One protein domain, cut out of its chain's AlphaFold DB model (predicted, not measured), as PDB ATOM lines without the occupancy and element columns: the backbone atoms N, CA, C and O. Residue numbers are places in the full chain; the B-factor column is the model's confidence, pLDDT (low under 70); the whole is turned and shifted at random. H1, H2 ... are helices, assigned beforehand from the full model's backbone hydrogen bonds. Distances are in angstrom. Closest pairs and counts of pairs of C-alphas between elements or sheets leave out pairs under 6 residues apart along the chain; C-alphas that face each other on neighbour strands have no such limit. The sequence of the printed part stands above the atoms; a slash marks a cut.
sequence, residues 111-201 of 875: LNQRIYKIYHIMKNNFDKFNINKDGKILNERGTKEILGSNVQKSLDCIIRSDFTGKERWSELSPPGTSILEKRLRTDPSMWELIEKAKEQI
ATOM      1  N   LEU A 111      31.329  34.432  48.506       68.62
ATOM      2  CA  LEU A 111      30.191  33.690  47.947       68.62
ATOM      3  C   LEU A 111      28.901  33.917  48.752       68.62
ATOM      4  O   LEU A 111      27.888  34.297  48.172       68.62
ATOM      5  N   ASN A 112      28.935  33.765  50.081       70.81
ATOM      6  CA  ASN A 112      27.757  33.977  50.931       70.81
ATOM      7  C   ASN A 112      27.224  35.422  50.817       70.81
ATOM      8  O   ASN A 112      26.013  35.632  50.826       70.81
ATOM      9  N   GLN A 113      28.111  36.412  50.647       74.62
ATOM     10  CA  GLN A 113      27.727  37.804  50.374       74.62
ATOM     11  C   GLN A 113      26.969  37.961  49.041       74.62
ATOM     12  O   GLN A 113      26.014  38.731  48.964       74.62
ATOM     13  N   ARG A 114      27.358  37.224  47.991       72.75
ATOM     14  CA  ARG A 114      26.700  37.259  46.671       72.75
ATOM     15  C   ARG A 114      25.346  36.557  46.673       72.75
ATOM     16  O   ARG A 114      24.388  37.122  46.160       72.75
ATOM     17  N   ILE A 115      25.243  35.390  47.312       77.19
ATOM     18  CA  ILE A 115      23.966  34.674  47.482       77.19
ATOM     19  C   ILE A 115      22.961  35.560  48.242       77.19
ATOM     20  O   ILE A 115      21.793  35.631  47.873       77.19
ATOM     21  N   TYR A 116      23.430  36.319  49.241       79.69
ATOM     22  CA  TYR A 116      22.622  37.310  49.960       79.69
ATOM     23  C   TYR A 116      22.191  38.507  49.085       79.69
ATOM     24  O   TYR A 116      21.058  38.961  49.208       79.69
ATOM     25  N   LYS A 117      23.041  38.985  48.158       81.81
ATOM     26  CA  LYS A 117      22.651  40.014  47.171       81.81
ATOM     27  C   LYS A 117      21.581  39.508  46.194       81.81
ATOM     28  O   LYS A 117      20.583  40.192  46.009       81.81
ATOM     29  N   ILE A 118      21.748  38.309  45.623       81.94
ATOM     30  CA  ILE A 118      20.757  37.708  44.707       81.94
ATOM     31  C   ILE A 118      19.423  37.487  45.435       81.94
ATOM     32  O   ILE A 118      18.370  37.813  44.896       81.94
ATOM     33  N   TYR A 119      19.460  37.018  46.688       84.88
ATOM     34  CA  TYR A 119      18.266  36.871  47.523       84.88
ATOM     35  C   TYR A 119      17.504  38.193  47.720       84.88
ATOM     36  O   TYR A 119      16.281  38.198  47.620       84.88
ATOM     37  N   HIS A 120      18.198  39.315  47.952       81.50
ATOM     38  CA  HIS A 120      17.548  40.626  48.110       81.50
ATOM     39  C   HIS A 120      16.980  41.192  46.806       81.50
ATOM     40  O   HIS A 120      15.861  41.691  46.819       81.50
ATOM     41  N   ILE A 121      17.680  41.044  45.673       83.12
ATOM     42  CA  ILE A 121      17.132  41.404  44.347       83.12
ATOM     43  C   ILE A 121      15.835  40.618  44.079       83.12
ATOM     44  O   ILE A 121      14.843  41.166  43.596       83.12
ATOM     45  N   MET A 122      15.822  39.339  44.463       79.81
ATOM     46  CA  MET A 122      14.655  38.472  44.332       79.81
ATOM     47  C   MET A 122      13.535  38.808  45.328       79.81
ATOM     48  O   MET A 122      12.371  38.657  44.970       79.81
ATOM     49  N   LYS A 123      13.853  39.290  46.542       80.44
ATOM     50  CA  LYS A 123      12.862  39.679  47.567       80.44
ATOM     51  C   LYS A 123      11.895  40.744  47.050       80.44
ATOM     52  O   LYS A 123      10.698  40.643  47.296       80.44
ATOM     53  N   ASN A 124      12.398  41.700  46.272       77.38
ATOM     54  CA  ASN A 124      11.591  42.756  45.653       77.38
ATOM     55  C   ASN A 124      10.661  42.242  44.532       77.38
ATOM     56  O   ASN A 124       9.881  43.015  43.992       77.38
ATOM     57  N   ASN A 125      10.751  40.957  44.168       74.44
ATOM     58  CA  ASN A 125       9.994  40.312  43.092       74.44
ATOM     59  C   ASN A 125       9.398  38.954  43.530       74.44
ATOM     60  O   ASN A 125       9.155  38.090  42.689       74.44
ATOM     61  N   PHE A 126       9.192  38.712  44.831       81.44
ATOM     62  CA  PHE A 126       8.720  37.409  45.332       81.44
ATOM     63  C   PHE A 126       7.371  36.972  44.731       81.44
ATOM     64  O   PHE A 126       7.228  35.799  44.374       81.44
ATOM     65  N   ASP A 127       6.441  37.903  44.510       76.62
ATOM     66  CA  ASP A 127       5.140  37.609  43.899       76.62
ATOM     67  C   ASP A 127       5.295  37.023  42.481       76.62
ATOM     68  O   ASP A 127       4.669  36.017  42.155       76.62
ATOM     69  N   LYS A 128       6.243  37.541  41.678       80.31
ATOM     70  CA  LYS A 128       6.581  37.040  40.325       80.31
ATOM     71  C   LYS A 128       6.995  35.561  40.314       80.31
ATOM     72  O   LYS A 128       6.840  34.872  39.308       80.31
ATOM     73  N   PHE A 129       7.525  35.057  41.430       79.44
ATOM     74  CA  PHE A 129       7.983  33.674  41.583       79.44
ATOM     75  C   PHE A 129       7.017  32.804  42.409       79.44
ATOM     76  O   PHE A 129       7.366  31.667  42.754       79.44
ATOM     77  N   ASN A 130       5.807  33.299  42.707       80.19
ATOM     78  CA  ASN A 130       4.834  32.698  43.624       80.19
ATOM     79  C   ASN A 130       5.510  32.282  44.949       80.19
ATOM     80  O   ASN A 130       5.576  31.098  45.310       80.19
ATOM     81  N   ILE A 131       6.073  33.282  45.629       81.25
ATOM     82  CA  ILE A 131       6.705  33.206  46.946       81.25
ATOM     83  C   ILE A 131       5.929  34.135  47.890       81.25
ATOM     84  O   ILE A 131       5.748  35.304  47.571       81.25
ATOM     85  N   ASN A 132       5.498  33.646  49.055       80.38
ATOM     86  CA  ASN A 132       4.866  34.494  50.075       80.38
ATOM     87  C   ASN A 132       5.915  35.400  50.760       80.38
ATOM     88  O   ASN A 132       7.101  35.061  50.801       80.38
ATOM     89  N   LYS A 133       5.482  36.522  51.347       75.00
ATOM     90  CA  LYS A 133       6.323  37.577  51.954       75.00
ATOM     91  C   LYS A 133       7.354  37.039  52.965       75.00
ATOM     92  O   LYS A 133       8.472  37.552  53.021       75.00
ATOM     93  N   ASP A 134       7.038  35.941  53.654       73.88
ATOM     94  CA  ASP A 134       7.917  35.216  54.592       73.88
ATOM     95  C   ASP A 134       9.011  34.340  53.934       73.88
ATOM     96  O   ASP A 134       9.714  33.576  54.604       73.88
ATOM     97  N   GLY A 135       9.169  34.392  52.608       73.75
ATOM     98  CA  GLY A 135      10.137  33.572  51.872       73.75
ATOM     99  C   GLY A 135       9.739  32.093  51.784       73.75
ATOM    100  O   GLY A 135      10.612  31.209  51.771       73.75
ATOM    101  N   LYS A 136       8.429  31.821  51.740       82.44
ATOM    102  CA  LYS A 136       7.814  30.495  51.557       82.44
ATOM    103  C   LYS A 136       7.456  30.264  50.097       82.44
ATOM    104  O   LYS A 136       6.912  31.146  49.444       82.44
ATOM    105  N   ILE A 137       7.757  29.077  49.575       84.81
ATOM    106  CA  ILE A 137       7.511  28.741  48.165       84.81
ATOM    107  C   ILE A 137       6.087  28.192  48.044       84.81
ATOM    108  O   ILE A 137       5.749  27.222  48.724       84.81
ATOM    109  N   LEU A 138       5.265  28.781  47.174       82.31
ATOM    110  CA  LEU A 138       3.915  28.287  46.891       82.31
ATOM    111  C   LEU A 138       3.950  27.141  45.869       82.31
ATOM    112  O   LEU A 138       4.817  27.100  44.986       82.31
ATOM    113  N   ASN A 139       2.980  26.229  45.976       79.12
ATOM    114  CA  ASN A 139       2.780  25.082  45.085       79.12
ATOM    115  C   ASN A 139       2.673  25.486  43.594       79.12
ATOM    116  O   ASN A 139       2.589  26.665  43.251       79.12
ATOM    117  N   GLU A 140       2.663  24.513  42.675       71.94
ATOM    118  CA  GLU A 140       2.647  24.807  41.228       71.94
ATOM    119  C   GLU A 140       1.402  25.591  40.763       71.94
ATOM    120  O   GLU A 140       1.482  26.273  39.748       71.94
ATOM    121  N   ARG A 141       0.302  25.582  41.534       68.81
ATOM    122  CA  ARG A 141      -0.923  26.369  41.280       68.81
ATOM    123  C   ARG A 141      -0.965  27.732  41.998       68.81
ATOM    124  O   ARG A 141      -1.955  28.436  41.864       68.81
ATOM    125  N   GLY A 142       0.052  28.095  42.785       66.44
ATOM    126  CA  GLY A 142       0.095  29.338  43.572       66.44
ATOM    127  C   GLY A 142      -0.846  29.400  44.788       66.44
ATOM    128  O   GLY A 142      -0.921  30.437  45.429       66.44
ATOM    129  N   THR A 143      -1.555  28.321  45.138       67.00
ATOM    130  CA  THR A 143      -2.686  28.358  46.091       67.00
ATOM    131  C   THR A 143      -2.382  27.901  47.516       67.00
ATOM    132  O   THR A 143      -3.189  28.148  48.408       67.00
ATOM    133  N   LYS A 144      -1.275  27.187  47.756       74.44
ATOM    134  CA  LYS A 144      -0.883  26.708  49.097       74.44
ATOM    135  C   LYS A 144       0.630  26.724  49.269       74.44
ATOM    136  O   LYS A 144       1.362  26.412  48.326       74.44
ATOM    137  N   GLU A 145       1.091  27.037  50.477       84.25
ATOM    138  CA  GLU A 145       2.510  26.974  50.832       84.25
ATOM    139  C   GLU A 145       3.051  25.540  50.830       84.25
ATOM    140  O   GLU A 145       2.369  24.587  51.210       84.25
ATOM    141  N   ILE A 146       4.321  25.389  50.456       78.75
ATOM    142  CA  ILE A 146       5.050  24.132  50.607       78.75
ATOM    143  C   ILE A 146       5.637  24.082  52.023       78.75
ATOM    144  O   ILE A 146       6.544  24.851  52.365       78.75
ATOM    145  N   LEU A 147       5.137  23.154  52.843       66.25
ATOM    146  CA  LEU A 147       5.580  22.958  54.225       66.25
ATOM    147  C   LEU A 147       7.101  22.726  54.292       66.25
ATOM    148  O   LEU A 147       7.680  22.013  53.474       66.25
ATOM    149  N   GLY A 148       7.768  23.364  55.256       67.69
ATOM    150  CA  GLY A 148       9.227  23.290  55.407       67.69
ATOM    151  C   GLY A 148      10.044  24.025  54.333       67.69
ATOM    152  O   GLY A 148      11.270  24.055  54.440       67.69
ATOM    153  N   SER A 149       9.412  24.655  53.332       77.88
ATOM    154  CA  SER A 149      10.132  25.460  52.340       77.88
ATOM    155  C   SER A 149      10.815  26.681  52.966       77.88
ATOM    156  O   SER A 149      10.394  27.221  54.000       77.88
ATOM    157  N   ASN A 150      11.907  27.098  52.326       83.31
ATOM    158  CA  ASN A 150      12.608  28.348  52.594       83.31
ATOM    159  C   ASN A 150      13.409  28.745  51.348       83.31
ATOM    160  O   ASN A 150      14.275  27.996  50.884       83.31
ATOM    161  N   VAL A 151      13.130  29.931  50.818       81.56
ATOM    162  CA  VAL A 151      13.716  30.426  49.567       81.56
ATOM    163  C   VAL A 151      15.231  30.608  49.654       81.56
ATOM    164  O   VAL A 151      15.939  30.216  48.731       81.56
ATOM    165  N   GLN A 152      15.760  31.122  50.768       80.31
ATOM    166  CA  GLN A 152      17.198  31.373  50.916       80.31
ATOM    167  C   GLN A 152      18.020  30.072  50.910       80.31
ATOM    168  O   GLN A 152      19.027  29.979  50.212       80.31
ATOM    169  N   LYS A 153      17.559  29.036  51.628       79.06
ATOM    170  CA  LYS A 153      18.159  27.688  51.612       79.06
ATOM    171  C   LYS A 153      18.032  27.025  50.236       79.06
ATOM    172  O   LYS A 153      18.941  26.316  49.815       79.06
ATOM    173  N   SER A 154      16.922  27.263  49.536       81.25
ATOM    174  CA  SER A 154      16.691  26.738  48.184       81.25
ATOM    175  C   SER A 154      17.637  27.384  47.163       81.25
ATOM    176  O   SER A 154      18.257  26.679  46.375       81.25
ATOM    177  N   LEU A 155      17.822  28.707  47.223       80.94
ATOM    178  CA  LEU A 155      18.754  29.455  46.372       80.94
ATOM    179  C   LEU A 155      20.218  29.056  46.632       80.94
ATOM    180  O   LEU A 155      20.973  28.840  45.688       80.94
ATOM    181  N   ASP A 156      20.605  28.896  47.901       78.31
ATOM    182  CA  ASP A 156      21.933  28.403  48.288       78.31
ATOM    183  C   ASP A 156      22.194  26.981  47.750       78.31
ATOM    184  O   ASP A 156      23.267  26.705  47.212       78.31
ATOM    185  N   CYS A 157      21.179  26.108  47.788       76.25
ATOM    186  CA  CYS A 157      21.221  24.781  47.171       76.25
ATOM    187  C   CYS A 157      21.391  24.858  45.641       76.25
ATOM    188  O   CYS A 157      22.310  24.239  45.107       76.25
ATOM    189  N   ILE A 158      20.571  25.661  44.948       79.56
ATOM    190  CA  ILE A 158      20.616  25.839  43.483       79.56
ATOM    191  C   ILE A 158      21.993  26.341  43.029       79.56
ATOM    192  O   ILE A 158      22.537  25.809  42.059       79.56
ATOM    193  N   ILE A 159      22.570  27.327  43.728       76.94
ATOM    194  CA  ILE A 159      23.867  27.932  43.384       76.94
ATOM    195  C   ILE A 159      25.033  26.972  43.663       76.94
ATOM    196  O   ILE A 159      25.947  26.896  42.848       76.94
ATOM    197  N   ARG A 160      25.005  26.200  44.760       71.38
ATOM    198  CA  ARG A 160      26.082  25.247  45.106       71.38
ATOM    199  C   ARG A 160      25.991  23.887  44.403       71.38
ATOM    200  O   ARG A 160      26.884  23.067  44.593       71.38
ATOM    201  N   SER A 161      24.923  23.606  43.653       64.62
ATOM    202  CA  SER A 161      24.740  22.316  42.975       64.62
ATOM    203  C   SER A 161      25.119  22.355  41.489       64.62
ATOM    204  O   SER A 161      24.548  23.131  40.712       64.62
ATOM    205  N   ASP A 162      26.019  21.448  41.100       54.62
ATOM    206  CA  ASP A 162      26.463  21.239  39.713       54.62
ATOM    207  C   ASP A 162      25.396  20.552  38.836       54.62
ATOM    208  O   ASP A 162      25.415  20.661  37.613       54.62
ATOM    209  N   PHE A 163      24.440  19.849  39.455       43.78
ATOM    210  CA  PHE A 163      23.396  19.096  38.755       43.78
ATOM    211  C   PHE A 163      22.285  20.008  38.231       43.78
ATOM    212  O   PHE A 163      21.615  20.689  39.013       43.78
ATOM    213  N   THR A 164      22.033  19.955  36.925       40.25
ATOM    214  CA  THR A 164      20.906  20.605  36.244       40.25
ATOM    215  C   THR A 164      19.856  19.569  35.821       40.25
ATOM    216  O   THR A 164      20.164  18.405  35.576       40.25
ATOM    217  N   GLY A 165      18.584  19.972  35.744       46.00
ATOM    218  CA  GLY A 165      17.512  19.096  35.255       46.00
ATOM    219  C   GLY A 165      17.102  17.959  36.208       46.00
ATOM    220  O   GLY A 165      17.148  18.095  37.431       46.00
ATOM    221  N   LYS A 166      16.613  16.849  35.634       39.41
ATOM    222  CA  LYS A 166      15.847  15.798  36.339       39.41
ATOM    223  C   LYS A 166      16.669  14.875  37.263       39.41
ATOM    224  O   LYS A 166      16.076  14.033  37.925       39.41
ATOM    225  N   GLU A 167      17.992  15.025  37.354       42.31
ATOM    226  CA  GLU A 167      18.863  14.112  38.125       42.31
ATOM    227  C   GLU A 167      19.016  14.448  39.625       42.31
ATOM    228  O   GLU A 167      19.777  13.787  40.341       42.31
ATOM    229  N   ARG A 168      18.301  15.454  40.159       44.16
ATOM    230  CA  ARG A 168      18.333  15.725  41.608       44.16
ATOM    231  C   ARG A 168      17.459  14.759  42.404       44.16
ATOM    232  O   ARG A 168      16.234  14.800  42.349       44.16
ATOM    233  N   TRP A 169      18.131  13.973  43.239       40.34
ATOM    234  CA  TRP A 169      17.546  13.124  44.274       40.34
ATOM    235  C   TRP A 169      16.720  13.966  45.260       40.34
ATOM    236  O   TRP A 169      17.229  14.908  45.872       40.34
ATOM    237  N   SER A 170      15.446  13.610  45.420       39.84
ATOM    238  CA  SER A 170      14.421  14.414  46.101       39.84
ATOM    239  C   SER A 170      14.604  14.576  47.617       39.84
ATOM    240  O   SER A 170      13.999  15.470  48.198       39.84
ATOM    241  N   GLU A 171      15.453  13.770  48.262       45.59
ATOM    242  CA  GLU A 171      15.635  13.769  49.726       45.59
ATOM    243  C   GLU A 171      16.583  14.851  50.284       45.59
ATOM    244  O   GLU A 171      16.618  15.047  51.498       45.59
ATOM    245  N   LEU A 172      17.405  15.512  49.453       53.47
ATOM    246  CA  LEU A 172      18.471  16.417  49.938       53.47
ATOM    247  C   LEU A 172      18.291  17.902  49.590       53.47
ATOM    248  O   LEU A 172      19.032  18.733  50.115       53.47
ATOM    249  N   SER A 173      17.339  18.251  48.724       61.47
ATOM    250  CA  SER A 173      17.020  19.655  48.420       61.47
ATOM    251  C   SER A 173      15.915  20.163  49.358       61.47
ATOM    252  O   SER A 173      14.974  19.412  49.614       61.47
ATOM    253  N   PRO A 174      15.958  21.418  49.847       74.38
ATOM    254  CA  PRO A 174      14.857  21.996  50.620       74.38
ATOM    255  C   PRO A 174      13.501  21.896  49.889       74.38
ATOM    256  O   PRO A 174      13.472  22.043  48.658       74.38
ATOM    257  N   PRO A 175      12.371  21.700  50.600       69.81
ATOM    258  CA  PRO A 175      11.051  21.632  49.978       69.81
ATOM    259  C   PRO A 175      10.776  22.848  49.083       69.81
ATOM    260  O   PRO A 175      11.000  23.990  49.484       69.81
ATOM    261  N   GLY A 176      10.323  22.597  47.852       71.00
ATOM    262  CA  GLY A 176      10.071  23.628  46.840       71.00
ATOM    263  C   GLY A 176      11.268  24.022  45.960       71.00
ATOM    264  O   GLY A 176      11.050  24.698  44.960       71.00
ATOM    265  N   THR A 177      12.502  23.571  46.238       78.94
ATOM    266  CA  THR A 177      13.704  23.971  45.462       78.94
ATOM    267  C   THR A 177      13.577  23.700  43.956       78.94
ATOM    268  O   THR A 177      13.980  24.530  43.148       78.94
ATOM    269  N   SER A 178      12.989  22.568  43.557       74.25
ATOM    270  CA  SER A 178      12.778  22.219  42.143       74.25
ATOM    271  C   SER A 178      11.749  23.117  41.446       74.25
ATOM    272  O   SER A 178      11.916  23.441  40.273       74.25
ATOM    273  N   ILE A 179      10.710  23.551  42.165       79.00
ATOM    274  CA  ILE A 179       9.687  24.483  41.670       79.00
ATOM    275  C   ILE A 179      10.292  25.886  41.535       79.00
ATOM    276  O   ILE A 179      10.121  26.527  40.501       79.00
ATOM    277  N   LEU A 180      11.067  26.326  42.530       82.44
ATOM    278  CA  LEU A 180      11.800  27.590  42.473       82.44
ATOM    279  C   LEU A 180      12.809  27.609  41.313       82.44
ATOM    280  O   LEU A 180      12.865  28.590  40.584       82.44
ATOM    281  N   GLU A 181      13.558  26.527  41.080       83.19
ATOM    282  CA  GLU A 181      14.498  26.475  39.955       83.19
ATOM    283  C   GLU A 181      13.802  26.503  38.587       83.19
ATOM    284  O   GLU A 181      14.287  27.197  37.697       83.19
ATOM    285  N   LYS A 182      12.658  25.818  38.410       82.69
ATOM    286  CA  LYS A 182      11.846  25.958  37.184       82.69
ATOM    287  C   LYS A 182      11.503  27.433  36.930       82.69
ATOM    288  O   LYS A 182      11.738  27.922  35.832       82.69
ATOM    289  N   ARG A 183      10.990  28.129  37.955       82.69
ATOM    290  CA  ARG A 183      10.555  29.535  37.870       82.69
ATOM    291  C   ARG A 183      11.717  30.520  37.675       82.69
ATOM    292  O   ARG A 183      11.544  31.539  37.015       82.69
ATOM    293  N   LEU A 184      12.902  30.213  38.203       82.38
ATOM    294  CA  LEU A 184      14.111  31.015  37.981       82.38
ATOM    295  C   LEU A 184      14.690  30.822  36.578       82.38
ATOM    296  O   LEU A 184      15.156  31.787  35.992       82.38
ATOM    297  N   ARG A 185      14.611  29.617  36.002       79.50
ATOM    298  CA  ARG A 185      15.012  29.361  34.604       79.50
ATOM    299  C   ARG A 185      14.115  30.057  33.576       79.50
ATOM    300  O   ARG A 185      14.552  30.262  32.451       79.50
ATOM    301  N   THR A 186      12.880  30.408  33.941       82.19
ATOM    302  CA  THR A 186      11.965  31.200  33.097       82.19
ATOM    303  C   THR A 186      12.173  32.716  33.198       82.19
ATOM    304  O   THR A 186      11.500  33.454  32.486       82.19
ATOM    305  N   ASP A 187      13.096  33.196  34.038       80.12
ATOM    306  CA  ASP A 187      13.508  34.604  34.098       80.12
ATOM    307  C   ASP A 187      14.987  34.724  33.679       80.12
ATOM    308  O   ASP A 187      15.873  34.420  34.484       80.12
ATOM    309  N   PRO A 188      15.285  35.152  32.435       78.75
ATOM    310  CA  PRO A 188      16.657  35.209  31.935       78.75
ATOM    311  C   PRO A 188      17.593  36.078  32.786       78.75
ATOM    312  O   PRO A 188      18.741  35.700  32.999       78.75
ATOM    313  N   SER A 189      17.099  37.198  33.325       81.12
ATOM    314  CA  SER A 189      17.904  38.143  34.111       81.12
ATOM    315  C   SER A 189      18.282  37.556  35.475       81.12
ATOM    316  O   SER A 189      19.445  37.581  35.887       81.12
ATOM    317  N   MET A 190      17.321  36.925  36.157       81.75
ATOM    318  CA  MET A 190      17.600  36.228  37.417       81.75
ATOM    319  C   MET A 190      18.448  34.965  37.220       81.75
ATOM    320  O   MET A 190      19.262  34.645  38.091       81.75
ATOM    321  N   TRP A 191      18.305  34.260  36.093       84.75
ATOM    322  CA  TRP A 191      19.132  33.093  35.788       84.75
ATOM    323  C   TRP A 191      20.585  33.473  35.468       84.75
ATOM    324  O   TRP A 191      21.505  32.851  36.001       84.75
ATOM    325  N   GLU A 192      20.818  34.547  34.710       82.56
ATOM    326  CA  GLU A 192      22.161  35.051  34.396       82.56
ATOM    327  C   GLU A 192      22.946  35.439  35.666       82.56
ATOM    328  O   GLU A 192      24.133  35.125  35.803       82.56
ATOM    329  N   LEU A 193      22.281  36.055  36.653       81.62
ATOM    330  CA  LEU A 193      22.871  36.350  37.968       81.62
ATOM    331  C   LEU A 193      23.261  35.079  38.745       81.62
ATOM    332  O   LEU A 193      24.260  35.077  39.470       81.62
ATOM    333  N   ILE A 194      22.495  33.995  38.591       81.12
ATOM    334  CA  ILE A 194      22.777  32.686  39.195       81.12
ATOM    335  C   ILE A 194      23.947  31.999  38.480       81.12
ATOM    336  O   ILE A 194      24.822  31.449  39.152       81.12
ATOM    337  N   GLU A 195      24.033  32.066  37.153       79.25
ATOM    338  CA  GLU A 195      25.140  31.470  36.394       79.25
ATOM    339  C   GLU A 195      26.459  32.223  36.612       79.25
ATOM    340  O   GLU A 195      27.457  31.592  36.971       79.25
ATOM    341  N   LYS A 196      26.454  33.564  36.609       78.56
ATOM    342  CA  LYS A 196      27.614  34.389  37.010       78.56
ATOM    343  C   LYS A 196      28.085  34.116  38.448       78.56
ATOM    344  O   LYS A 196      29.263  34.310  38.766       78.56
ATOM    345  N   ALA A 197      27.194  33.651  39.330       72.94
ATOM    346  CA  ALA A 197      27.558  33.186  40.669       72.94
ATOM    347  C   ALA A 197      28.157  31.766  40.680       72.94
ATOM    348  O   ALA A 197      29.008  31.495  41.529       72.94
ATOM    349  N   LYS A 198      27.762  30.891  39.742       73.38
ATOM    350  CA  LYS A 198      28.282  29.521  39.578       73.38
ATOM    351  C   LYS A 198      29.652  29.464  38.917       73.38
ATOM    352  O   LYS A 198      30.531  28.780  39.434       73.38
ATOM    353  N   GLU A 199      29.873  30.195  37.825       61.97
ATOM    354  CA  GLU A 199      31.152  30.178  37.091       61.97
ATOM    355  C   GLU A 199      32.349  30.465  38.007       61.97
ATOM    356  O   GLU A 199      33.391  29.819  37.926       61.97
ATOM    357  N   GLN A 200      32.175  31.398  38.947       56.59
ATOM    358  CA  GLN A 200      33.221  31.829  39.877       56.59
ATOM    359  C   GLN A 200      33.442  30.869  41.063       56.59
ATOM    360  O   GLN A 200      34.273  31.153  41.927       56.59
ATOM    361  N   ILE A 201      32.732  29.735  41.111       56.12
ATOM    362  CA  ILE A 201      33.035  28.598  41.999       56.12
ATOM    363  C   ILE A 201      34.121  27.706  41.366       56.12
ATOM    364  O   ILE A 201      34.862  27.036  42.087       56.12
TER     365      ILE A 201
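What this domain is: This is residues 111 to 201 of the 875 residues of the protein "Integrase catalytic domain-containing protein" of Meloidogyne hapla (UniProt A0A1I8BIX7). H1 and H4 lie side by side, opposite ways, and H2 packs slantwise on both; H3 packs on H2, and the long loop of residues 124 to 150 makes one end. The printed part has 91 residues, with four named helices, H1 to H4, and no named strand: all helix, with 44 residues in named elements, under half. It is compact, radius of gyration of the C-alphas 12.3 A, spanning 36 by 30 by 22 A.

Where its parts are: H1, residues 111 to 123, begins at C-alpha (30.191, 33.690, 47.947) and is 18.3 A long. H2 is residues 151 to 160, 14.1 A; H3 177 to 185, 12.2 A; H4 188 to 199, 16.2 A, ending at C-alpha (31.152, 30.178, 37.091).

How they stand to each other: H1 touches H4 at a shallow tilt of 8 degrees, opposite ways; the closest C-alphas, of Ile 118 and Leu 193, are 7.2 A apart. With residues 115 to 119 alone, H1 touches H2 at a steep 45 degrees, closest C-alphas Tyr 119 and Gln 152, 6.5 A. H2 and H3 touch, about perpendicular at 73 degrees, closest C-alphas Ser 154 and Thr 177, 4.9 A. H3 and H4 only just touch, only at the corner, with 3 pairs of C-alphas within 8 A. H1 and H3 are apart. In H1, H2, H3 and H4 every O i to N i+4 pair is within hydrogen-bond range.

The domain as a whole: The C-alphas farthest apart, of Thr 143 and Gln 200, are 36.6 A apart. The printed part has no cut; the links H1 to H2 and H2 to H3 are long. pLDDT is under 70 in 23 residues, among them 161 to 173.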